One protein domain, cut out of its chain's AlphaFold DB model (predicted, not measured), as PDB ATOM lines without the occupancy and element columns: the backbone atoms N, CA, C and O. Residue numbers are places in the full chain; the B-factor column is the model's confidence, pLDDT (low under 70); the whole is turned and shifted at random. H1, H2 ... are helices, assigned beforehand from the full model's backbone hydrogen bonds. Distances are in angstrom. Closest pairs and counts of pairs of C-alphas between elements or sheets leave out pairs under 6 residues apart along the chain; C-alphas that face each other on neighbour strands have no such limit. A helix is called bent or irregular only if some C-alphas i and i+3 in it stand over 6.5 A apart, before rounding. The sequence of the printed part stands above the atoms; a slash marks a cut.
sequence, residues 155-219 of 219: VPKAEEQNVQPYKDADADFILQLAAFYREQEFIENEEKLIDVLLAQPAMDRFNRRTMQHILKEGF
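Overview. This is residues 155 to 219 of the 219 residues of an uncharacterized protein of Melghirimyces profundicolus (UniProt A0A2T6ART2). Three helices cross one another at wide angles in a small cluster, their centres making a triangle, with the longest, H1, along one side and the shorter H2 and H3 packed on it and on each other. An extended lead-in, residues 155 to 167, has no named element and runs on the outside of this cluster before H1. The printed part has 65 residues with three named helices, in the order H1, H2, H3, and no named strand, and the class is all helix. The whole is compact, with a radius of gyration of the C-alphas of 11.2 A, and it is elongated in outline, spanning 32 by 20 by 20 A.

Arrangement. The longest helix is H1, residues 168 to 183, and it touches both of the others. H3, residues 208 to 218, touches H1 at residues 171 to 178 alone; the closest C-alphas are those of Ala 171 and Ile 214, 6.2 A apart, and the lines are about perpendicular at 81 degrees. H2, residues 190 to 198, touches H1 at residues 174 to 181 alone; the closest C-alphas are those of Ala 178 and Leu 193, 7.3 A apart. H1 and H2 run opposite ways at a steep tilt of 54 degrees. H2 and H3 also touch, with the C-alphas of Ile 194 and Met 211 closest at 6.8 A. They run opposite ways at a steep tilt of 68 degrees, only just short of about perpendicular. The helix packing is mostly crossed, with no touching pair at a shallow tilt. In H1, H2 and H3 every O i to N i+4 pair is within hydrogen-bond range.

Along the chain. H1 has 16 residues and begins at C-alpha 168 at (94.039, -46.793, 150.930); it measures 22.3 A to C-alpha 183 at (76.695, -36.856, 160.894). H3 has 11 residues and measures 15.7 A, ending at C-alpha 218 at (89.342, -36.581, 152.456). H2 has 9 residues and measures 12.4 A from C-alpha 190 to C-alpha 198. No helix is bent or irregular.

Size, cuts and confidence. The two C-alphas farthest apart are those of Pro 156 and Glu 185, at 32.3 A. The C-alphas of residues 155 to 167 lie 11 to 17 A from the mean of the C-alphas. The links from H1 to H2, 6 residues, and from H2 to H3, 9 residues, are short. The printed part has no cut and ends at Phe 219, the chain's last residue. The mean pLDDT of the printed part is 85.1, and it is under 70 at residues 155 to 157 and at residue 219.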
ATOM      1  N   VAL A 155     101.466 -53.015 167.631       63.28
ATOM      2  CA  VAL A 155     102.308 -52.411 166.600       63.28
ATOM      3  C   VAL A 155     103.075 -51.260 167.253       63.28
ATOM      4  O   VAL A 155     102.452 -50.397 167.876       63.28
ATOM      5  N   PRO A 156     104.416 -51.218 167.152       62.53
ATOM      6  CA  PRO A 156     105.178 -50.063 167.601       62.53
ATOM      7  C   PRO A 156     104.675 -48.818 166.869       62.53
ATOM      8  O   PRO A 156     104.663 -48.783 165.639       62.53
ATOM      9  N   LYS A 157     104.246 -47.803 167.622       63.72
ATOM     10  CA  LYS A 157     103.828 -46.529 167.034       63.72
ATOM     11  C   LYS A 157     105.006 -45.902 166.289       63.72
ATOM     12  O   LYS A 157     106.106 -45.816 166.835       63.72
ATOM     13  N   ALA A 158     104.760 -45.458 165.058       70.62
ATOM     14  CA  ALA A 158     105.712 -44.650 164.309       70.62
ATOM     15  C   ALA A 158     105.944 -43.303 165.014       70.62
ATOM     16  O   ALA A 158     105.062 -42.800 165.717       70.62
ATOM     17  N   GLU A 159     107.119 -42.706 164.809       77.56
ATOM     18  CA  GLU A 159     107.447 -41.386 165.353       77.56
ATOM     19  C   GLU A 159     106.402 -40.340 164.936       77.56
ATOM     20  O   GLU A 159     105.982 -40.291 163.781       77.56
ATOM     21  N   GLU A 160     105.994 -39.463 165.858       80.62
ATOM     22  CA  GLU A 160     104.945 -38.461 165.594       80.62
ATOM     23  C   GLU A 160     105.361 -37.373 164.588       80.62
ATOM     24  O   GLU A 160     104.527 -36.613 164.095       80.62
ATOM     25  N   GLN A 161     106.655 -37.282 164.275       78.94
ATOM     26  CA  GLN A 161     107.221 -36.220 163.445       78.94
ATOM     27  C   GLN A 161     106.860 -36.371 161.961       78.94
ATOM     28  O   GLN A 161     106.748 -35.359 161.269       78.94
ATOM     29  N   ASN A 162     106.609 -37.597 161.484       85.62
ATOM     30  CA  ASN A 162     106.377 -37.899 160.071       85.62
ATOM     31  C   ASN A 162     105.009 -38.554 159.833       85.62
ATOM     32  O   ASN A 162     104.435 -39.178 160.726       85.62
ATOM     33  N   VAL A 163     104.482 -38.412 158.613       86.38
ATOM     34  CA  VAL A 163     103.310 -39.180 158.164       86.38
ATOM     35  C   VAL A 163     103.774 -40.608 157.892       86.38
ATOM     36  O   VAL A 163     104.724 -40.819 157.139       86.38
ATOM     37  N   GLN A 164     103.147 -41.580 158.549       88.94
ATOM     38  CA  GLN A 164     103.473 -42.990 158.358       88.94
ATOM     39  C   GLN A 164     102.816 -43.511 157.069       88.94
ATOM     40  O   GLN A 164     101.759 -43.008 156.688       88.94
ATOM     41  N   PRO A 165     103.378 -44.536 156.409       87.56
ATOM     42  CA  PRO A 165     102.697 -45.185 155.295       87.56
ATOM     43  C   PRO A 165     101.417 -45.887 155.777       87.56
ATOM     44  O   PRO A 165     101.406 -46.531 156.828       87.56
ATOM     45  N   TYR A 166     100.344 -45.783 154.996       88.81
ATOM     46  CA  TYR A 166      99.057 -46.437 155.240       88.81
ATOM     47  C   TYR A 166      98.494 -47.026 153.943       88.81
ATOM     48  O   TYR A 166      98.921 -46.657 152.851       88.81
ATOM     49  N   LYS A 167      97.561 -47.979 154.062       89.50
ATOM     50  CA  LYS A 167      96.836 -48.549 152.917       89.50
ATOM     51  C   LYS A 167      95.611 -47.684 152.608       89.50
ATOM     52  O   LYS A 167      94.959 -47.218 153.541       89.50
ATOM     53  N   ASP A 168      95.229 -47.565 151.339       88.94
ATOM     54  CA  ASP A 168      94.039 -46.793 150.930       88.94
ATOM     55  C   ASP A 168      92.766 -47.279 151.641       88.94
ATOM     56  O   ASP A 168      91.993 -46.487 152.169       88.94
ATOM     57  N   ALA A 169      92.615 -48.599 151.795       87.81
ATOM     58  CA  ALA A 169      91.491 -49.196 152.517       87.81
ATOM     59  C   ALA A 169      91.410 -48.788 154.004       87.81
ATOM     60  O   ALA A 169      90.323 -48.814 154.593       87.81
ATOM     61  N   ASP A 170      92.545 -48.447 154.628       88.88
ATOM     62  CA  ASP A 170      92.572 -47.922 155.995       88.88
ATOM     63  C   ASP A 170      92.111 -46.460 156.012       88.88
ATOM     64  O   ASP A 170      91.281 -46.098 156.847       88.88
ATOM     65  N   ALA A 171      92.587 -45.645 155.062       91.69
ATOM     66  CA  ALA A 171      92.174 -44.251 154.913       91.69
ATOM     67  C   ALA A 171      90.669 -44.132 154.636       91.69
ATOM     68  O   ALA A 171      89.977 -43.404 155.347       91.69
ATOM     69  N   ASP A 172      90.141 -44.927 153.703       91.31
ATOM     70  CA  ASP A 172      88.709 -44.983 153.390       91.31
ATOM     71  C   ASP A 172      87.872 -45.285 154.633       91.31
ATOM     72  O   ASP A 172      86.829 -44.675 154.872       91.31
ATOM     73  N   PHE A 173      88.325 -46.230 155.458       90.88
ATOM     74  CA  PHE A 173      87.603 -46.594 156.668       90.88
ATOM     75  C   PHE A 173      87.667 -45.501 157.741       90.88
ATOM     76  O   PHE A 173      86.658 -45.238 158.396       90.88
ATOM     77  N   ILE A 174      88.818 -44.842 157.902       92.44
ATOM     78  CA  ILE A 174      88.977 -43.701 158.813       92.44
ATOM     79  C   ILE A 174      88.053 -42.553 158.389       92.44
ATOM     80  O   ILE A 174      87.348 -42.001 159.233       92.44
ATOM     81  N   LEU A 175      87.993 -42.240 157.092       92.38
ATOM     82  CA  LEU A 175      87.107 -41.210 156.547       92.38
ATOM     83  C   LEU A 175      85.628 -41.563 156.736       92.38
ATOM     84  O   LEU A 175      84.847 -40.713 157.160       92.38
ATOM     85  N   GLN A 176      85.244 -42.823 156.510       90.25
ATOM     86  CA  GLN A 176      83.881 -43.300 156.768       90.25
ATOM     87  C   GLN A 176      83.479 -43.159 158.241       90.25
ATOM     88  O   GLN A 176      82.362 -42.729 158.531       90.25
ATOM     89  N   LEU A 177      84.373 -43.499 159.177       91.19
ATOM     90  CA  LEU A 177      84.132 -43.318 160.612       91.19
ATOM     91  C   LEU A 177      84.048 -41.840 160.996       91.19
ATOM     92  O   LEU A 177      83.179 -41.456 161.777       91.19
ATOM     93  N   ALA A 178      84.926 -41.005 160.443       90.94
ATOM     94  CA  ALA A 178      84.929 -39.571 160.700       90.94
ATOM     95  C   ALA A 178      83.640 -38.901 160.206       90.94
ATOM     96  O   ALA A 178      83.038 -38.123 160.945       90.94
ATOM     97  N   ALA A 179      83.188 -39.245 158.996       88.69
ATOM     98  CA  ALA A 179      81.909 -38.792 158.457       88.69
ATOM     99  C   ALA A 179      80.751 -39.222 159.366       88.69
ATOM    100  O   ALA A 179      79.931 -38.391 159.740       88.69
ATOM    101  N   PHE A 180      80.746 -40.481 159.811       87.81
ATOM    102  CA  PHE A 180      79.720 -40.994 160.715       87.81
ATOM    103  C   PHE A 180      79.659 -40.228 162.048       87.81
ATOM    104  O   PHE A 180      78.579 -39.842 162.489       87.81
ATOM    105  N   TYR A 181      80.801 -39.954 162.688       88.31
ATOM    106  CA  TYR A 181      80.813 -39.195 163.943       88.31
ATOM    107  C   TYR A 181      80.385 -37.732 163.778       88.31
ATOM    108  O   TYR A 181      79.817 -37.171 164.716       88.31
ATOM    109  N   ARG A 182      80.626 -37.129 162.606       86.25
ATOM    110  CA  ARG A 182      80.137 -35.782 162.272       86.25
ATOM    111  C   ARG A 182      78.630 -35.772 162.012       86.25
ATOM    112  O   ARG A 182      77.944 -34.915 162.551       86.25
ATOM    113  N   GLU A 183      78.123 -36.727 161.230       84.69
ATOM    114  CA  GLU A 183      76.695 -36.856 160.894       84.69
ATOM    115  C   GLU A 183      75.817 -37.033 162.139       84.69
ATOM    116  O   GLU A 183      74.717 -36.498 162.203       84.69
ATOM    117  N   GLN A 184      76.308 -37.765 163.138       81.69
ATOM    118  CA  GLN A 184      75.574 -38.043 164.375       81.69
ATOM    119  C   GLN A 184      75.781 -36.973 165.463       81.69
ATOM    120  O   GLN A 184      75.392 -37.193 166.608       81.69
ATOM    121  N   GLU A 185      76.447 -35.856 165.138       76.69
ATOM    122  CA  GLU A 185      76.770 -34.753 166.061       76.69
ATOM    123  C   GLU A 185      77.459 -35.204 167.366       76.69
ATOM    124  O   GLU A 185      77.426 -34.517 168.385       76.69
ATOM    125  N   PHE A 186      78.146 -36.354 167.354       71.62
ATOM    126  CA  PHE A 186      78.841 -36.850 168.544       71.62
ATOM    127  C   PHE A 186      80.009 -35.939 168.947       71.62
ATOM    128  O   PHE A 186      80.447 -35.974 170.101       71.62
ATOM    129  N   ILE A 187      80.561 -35.173 167.996       77.25
ATOM    130  CA  ILE A 187      81.784 -34.391 168.183       77.25
ATOM    131  C   ILE A 187      81.748 -33.091 167.369       77.25
ATOM    132  O   ILE A 187      81.700 -33.118 166.144       77.25
ATOM    133  N   GLU A 188      81.893 -31.958 168.057       70.81
ATOM    134  CA  GLU A 188      81.937 -30.620 167.442       70.81
ATOM    135  C   GLU A 188      83.366 -30.131 167.117       70.81
ATOM    136  O   GLU A 188      83.546 -29.244 166.289       70.81
ATOM    137  N   ASN A 189      84.398 -30.685 167.769       82.50
ATOM    138  CA  ASN A 189      85.792 -30.230 167.642       82.50
ATOM    139  C   ASN A 189      86.663 -31.271 166.918       82.50
ATOM    140  O   ASN A 189      86.708 -32.436 167.315       82.50
ATOM    141  N   GLU A 190      87.411 -30.832 165.904       77.56
ATOM    142  CA  GLU A 190      88.338 -31.655 165.122       77.56
ATOM    143  C   GLU A 190      89.423 -32.332 165.978       77.56
ATOM    144  O   GLU A 190      89.739 -33.501 165.756       77.56
ATOM    145  N   GLU A 191      89.941 -31.664 167.013       82.00
ATOM    146  CA  GLU A 191      90.910 -32.288 167.925       82.00
ATOM    147  C   GLU A 191      90.289 -33.454 168.701       82.00
ATOM    148  O   GLU A 191      90.878 -34.534 168.781       82.00
ATOM    149  N   LYS A 192      89.058 -33.269 169.196       86.75
ATOM    150  CA  LYS A 192      88.310 -34.331 169.883       86.75
ATOM    151  C   LYS A 192      87.977 -35.484 168.936       86.75
ATOM    152  O   LYS A 192      87.960 -36.631 169.370       86.75
ATOM    153  N   LEU A 193      87.733 -35.201 167.653       89.69
ATOM    154  CA  LEU A 193      87.461 -36.229 166.648       89.69
ATOM    155  C   LEU A 193      88.674 -37.137 166.462       89.69
ATOM    156  O   LEU A 193      88.534 -38.357 166.488       89.69
ATOM    157  N   ILE A 194      89.866 -36.553 166.339       90.38
ATOM    158  CA  ILE A 194      91.106 -37.323 166.220       90.38
ATOM    159  C   ILE A 194      91.331 -38.183 167.468       90.38
ATOM    160  O   ILE A 194      91.683 -39.353 167.338       90.38
ATOM    161  N   ASP A 195      91.081 -37.643 168.663       89.62
ATOM    162  CA  ASP A 195      91.215 -38.397 169.915       89.62
ATOM    163  C   ASP A 195      90.259 -39.595 169.973       89.62
ATOM    164  O   ASP A 195      90.673 -40.705 170.313       89.62
ATOM    165  N   VAL A 196      88.992 -39.398 169.592       90.38
ATOM    166  CA  VAL A 196      87.994 -40.477 169.553       90.38
ATOM    167  C   VAL A 196      88.343 -41.527 168.505       90.38
ATOM    168  O   VAL A 196      88.178 -42.718 168.773       90.38
ATOM    169  N   LEU A 197      88.840 -41.115 167.335       91.19
ATOM    170  CA  LEU A 197      89.274 -42.038 166.289       91.19
ATOM    171  C   LEU A 197      90.479 -42.866 166.743       91.19
ATOM    172  O   LEU A 197      90.468 -44.079 166.575       91.19
ATOM    173  N   LEU A 198      91.483 -42.246 167.370       89.94
ATOM    174  CA  LEU A 198      92.657 -42.944 167.906       89.94
ATOM    175  C   LEU A 198      92.316 -43.896 169.060       89.94
ATOM    176  O   LEU A 198      93.036 -44.868 169.281       89.94
ATOM    177  N   ALA A 199      91.228 -43.635 169.788       88.56
ATOM    178  CA  ALA A 199      90.723 -44.525 170.829       88.56
ATOM    179  C   ALA A 199      89.957 -45.742 170.275       88.56
ATOM    180  O   ALA A 199      89.656 -46.665 171.035       88.56
ATOM    181  N   GLN A 200      89.628 -45.765 168.976       88.44
ATOM    182  CA  GLN A 200      88.952 -46.912 168.375       88.44
ATOM    183  C   GLN A 200      89.892 -48.118 168.248       88.44
ATOM    184  O   GLN A 200      91.108 -47.965 168.093       88.44
ATOM    185  N   PRO A 201      89.345 -49.344 168.262       85.56
ATOM    186  CA  PRO A 201      90.170 -50.532 168.148       85.56
ATOM    187  C   PRO A 201      90.986 -50.576 166.850       85.56
ATOM    188  O   PRO A 201      90.470 -50.269 165.774       85.56
ATOM    189  N   ALA A 202      92.250 -50.990 166.963       82.69
ATOM    190  CA  ALA A 202      93.237 -51.035 165.881       82.69
ATOM    191  C   ALA A 202      93.568 -49.675 165.230       82.69
ATOM    192  O   ALA A 202      94.256 -49.651 164.207       82.69
ATOM    193  N   MET A 203      93.111 -48.549 165.793       86.81
ATOM    194  CA  MET A 203      93.502 -47.203 165.346       86.81
ATOM    195  C   MET A 203      94.718 -46.662 166.091       86.81
ATOM    196  O   MET A 203      95.378 -45.742 165.616       86.81
ATOM    197  N   ASP A 204      95.082 -47.291 167.205       79.38
ATOM    198  CA  ASP A 204      96.284 -46.994 167.975       79.38
ATOM    199  C   ASP A 204      97.580 -47.245 167.187       79.38
ATOM    200  O   ASP A 204      98.624 -46.702 167.542       79.38
ATOM    201  N   ARG A 205      97.518 -48.001 166.083       82.56
ATOM    202  CA  ARG A 205      98.635 -48.175 165.141       82.56
ATOM    203  C   ARG A 205      98.946 -46.931 164.301       82.56
ATOM    204  O   ARG A 205      99.997 -46.899 163.662       82.56
ATOM    205  N   PHE A 206      98.058 -45.935 164.254       88.69
ATOM    206  CA  PHE A 206      98.281 -44.683 163.528       88.69
ATOM    207  C   PHE A 206      98.767 -43.581 164.464       88.69
ATOM    208  O   PHE A 206      98.226 -43.379 165.551       88.69
ATOM    209  N   ASN A 207      99.792 -42.838 164.043       90.38
ATOM    210  CA  ASN A 207     100.189 -41.627 164.749       90.38
ATOM    211  C   ASN A 207      99.200 -40.475 164.465       90.38
ATOM    212  O   ASN A 207      98.505 -40.443 163.443       90.38
ATOM    213  N   ARG A 208      99.143 -39.494 165.377       91.19
ATOM    214  CA  ARG A 208      98.223 -38.346 165.267       91.19
ATOM    215  C   ARG A 208      98.403 -37.577 163.958       91.19
ATOM    216  O   ARG A 208      97.420 -37.174 163.343       91.19
ATOM    217  N   ARG A 209      99.653 -37.391 163.523       90.88
ATOM    218  CA  ARG A 209      99.991 -36.644 162.305       90.88
ATOM    219  C   ARG A 209      99.417 -37.297 161.047       90.88
ATOM    220  O   ARG A 209      98.940 -36.597 160.161       90.88
ATOM    221  N   THR A 210      99.412 -38.623 160.991       91.81
ATOM    222  CA  THR A 210      98.825 -39.392 159.889       91.81
ATOM    223  C   THR A 210      97.308 -39.278 159.890       91.81
ATOM    224  O   THR A 210      96.728 -39.033 158.841       91.81
ATOM    225  N   MET A 211      96.663 -39.357 161.059       90.81
ATOM    226  CA  MET A 211      95.213 -39.142 161.159       90.81
ATOM    227  C   MET A 211      94.822 -37.748 160.656       90.81
ATOM    228  O   MET A 211      93.893 -37.617 159.869       90.81
ATOM    229  N   GLN A 212      95.573 -36.710 161.041       92.25
ATOM    230  CA  GLN A 212      95.373 -35.350 160.531       92.25
ATOM    231  C   GLN A 212      95.561 -35.259 159.015       92.25
ATOM    232  O   GLN A 212      94.809 -34.554 158.354       92.25
ATOM    233  N   HIS A 213      96.566 -35.946 158.468       92.69
ATOM    234  CA  HIS A 213      96.810 -35.979 157.029       92.69
ATOM    235  C   HIS A 213      95.627 -36.600 156.278       92.69
ATOM    236  O   HIS A 213      95.068 -35.961 155.394       92.69
ATOM    237  N   ILE A 214      95.188 -37.791 156.700       92.88
ATOM    238  CA  ILE A 214      94.059 -38.509 156.095       92.88
ATOM    239  C   ILE A 214      92.786 -37.657 156.136       92.88
ATOM    240  O   ILE A 214      92.100 -37.525 155.127       92.88
ATOM    241  N   LEU A 215      92.481 -37.036 157.282       91.19
ATOM    242  CA  LEU A 215      91.282 -36.205 157.422       91.19
ATOM    243  C   LEU A 215      91.329 -34.927 156.570       91.19
ATOM    244  O   LEU A 215      90.276 -34.486 156.131       91.19
ATOM    245  N   LYS A 216      92.512 -34.351 156.320       89.62
ATOM    246  CA  LYS A 216      92.679 -33.169 155.455       89.62
ATOM    247  C   LYS A 216      92.602 -33.476 153.964       89.62
ATOM    248  O   LYS A 216      92.292 -32.586 153.187       89.62
ATOM    249  N   GLU A 217      92.964 -34.687 153.550       86.69
ATOM    250  CA  GLU A 217      92.875 -35.086 152.140       86.69
ATOM    251  C   GLU A 217      91.462 -35.534 151.749       86.69
ATOM    252  O   GLU A 217      91.087 -35.424 150.584       86.69
ATOM    253  N   GLY A 218      90.683 -36.047 152.707       75.75
ATOM    254  CA  GLY A 218      89.342 -36.581 152.456       75.75
ATOM    255  C   GLY A 218      88.168 -35.632 152.722       75.75
ATOM    256  O   GLY A 218      87.042 -35.991 152.378       75.75
ATOM    257  N   PHE A 219      88.399 -34.459 153.323       66.38
ATOM    258  CA  PHE A 219      87.398 -33.415 153.587       66.38
ATOM    259  C   PHE A 219      87.923 -32.043 153.168       66.38
ATOM    260  O   PHE A 219      87.106 -31.254 152.643       66.38
TER     261      PHE A 219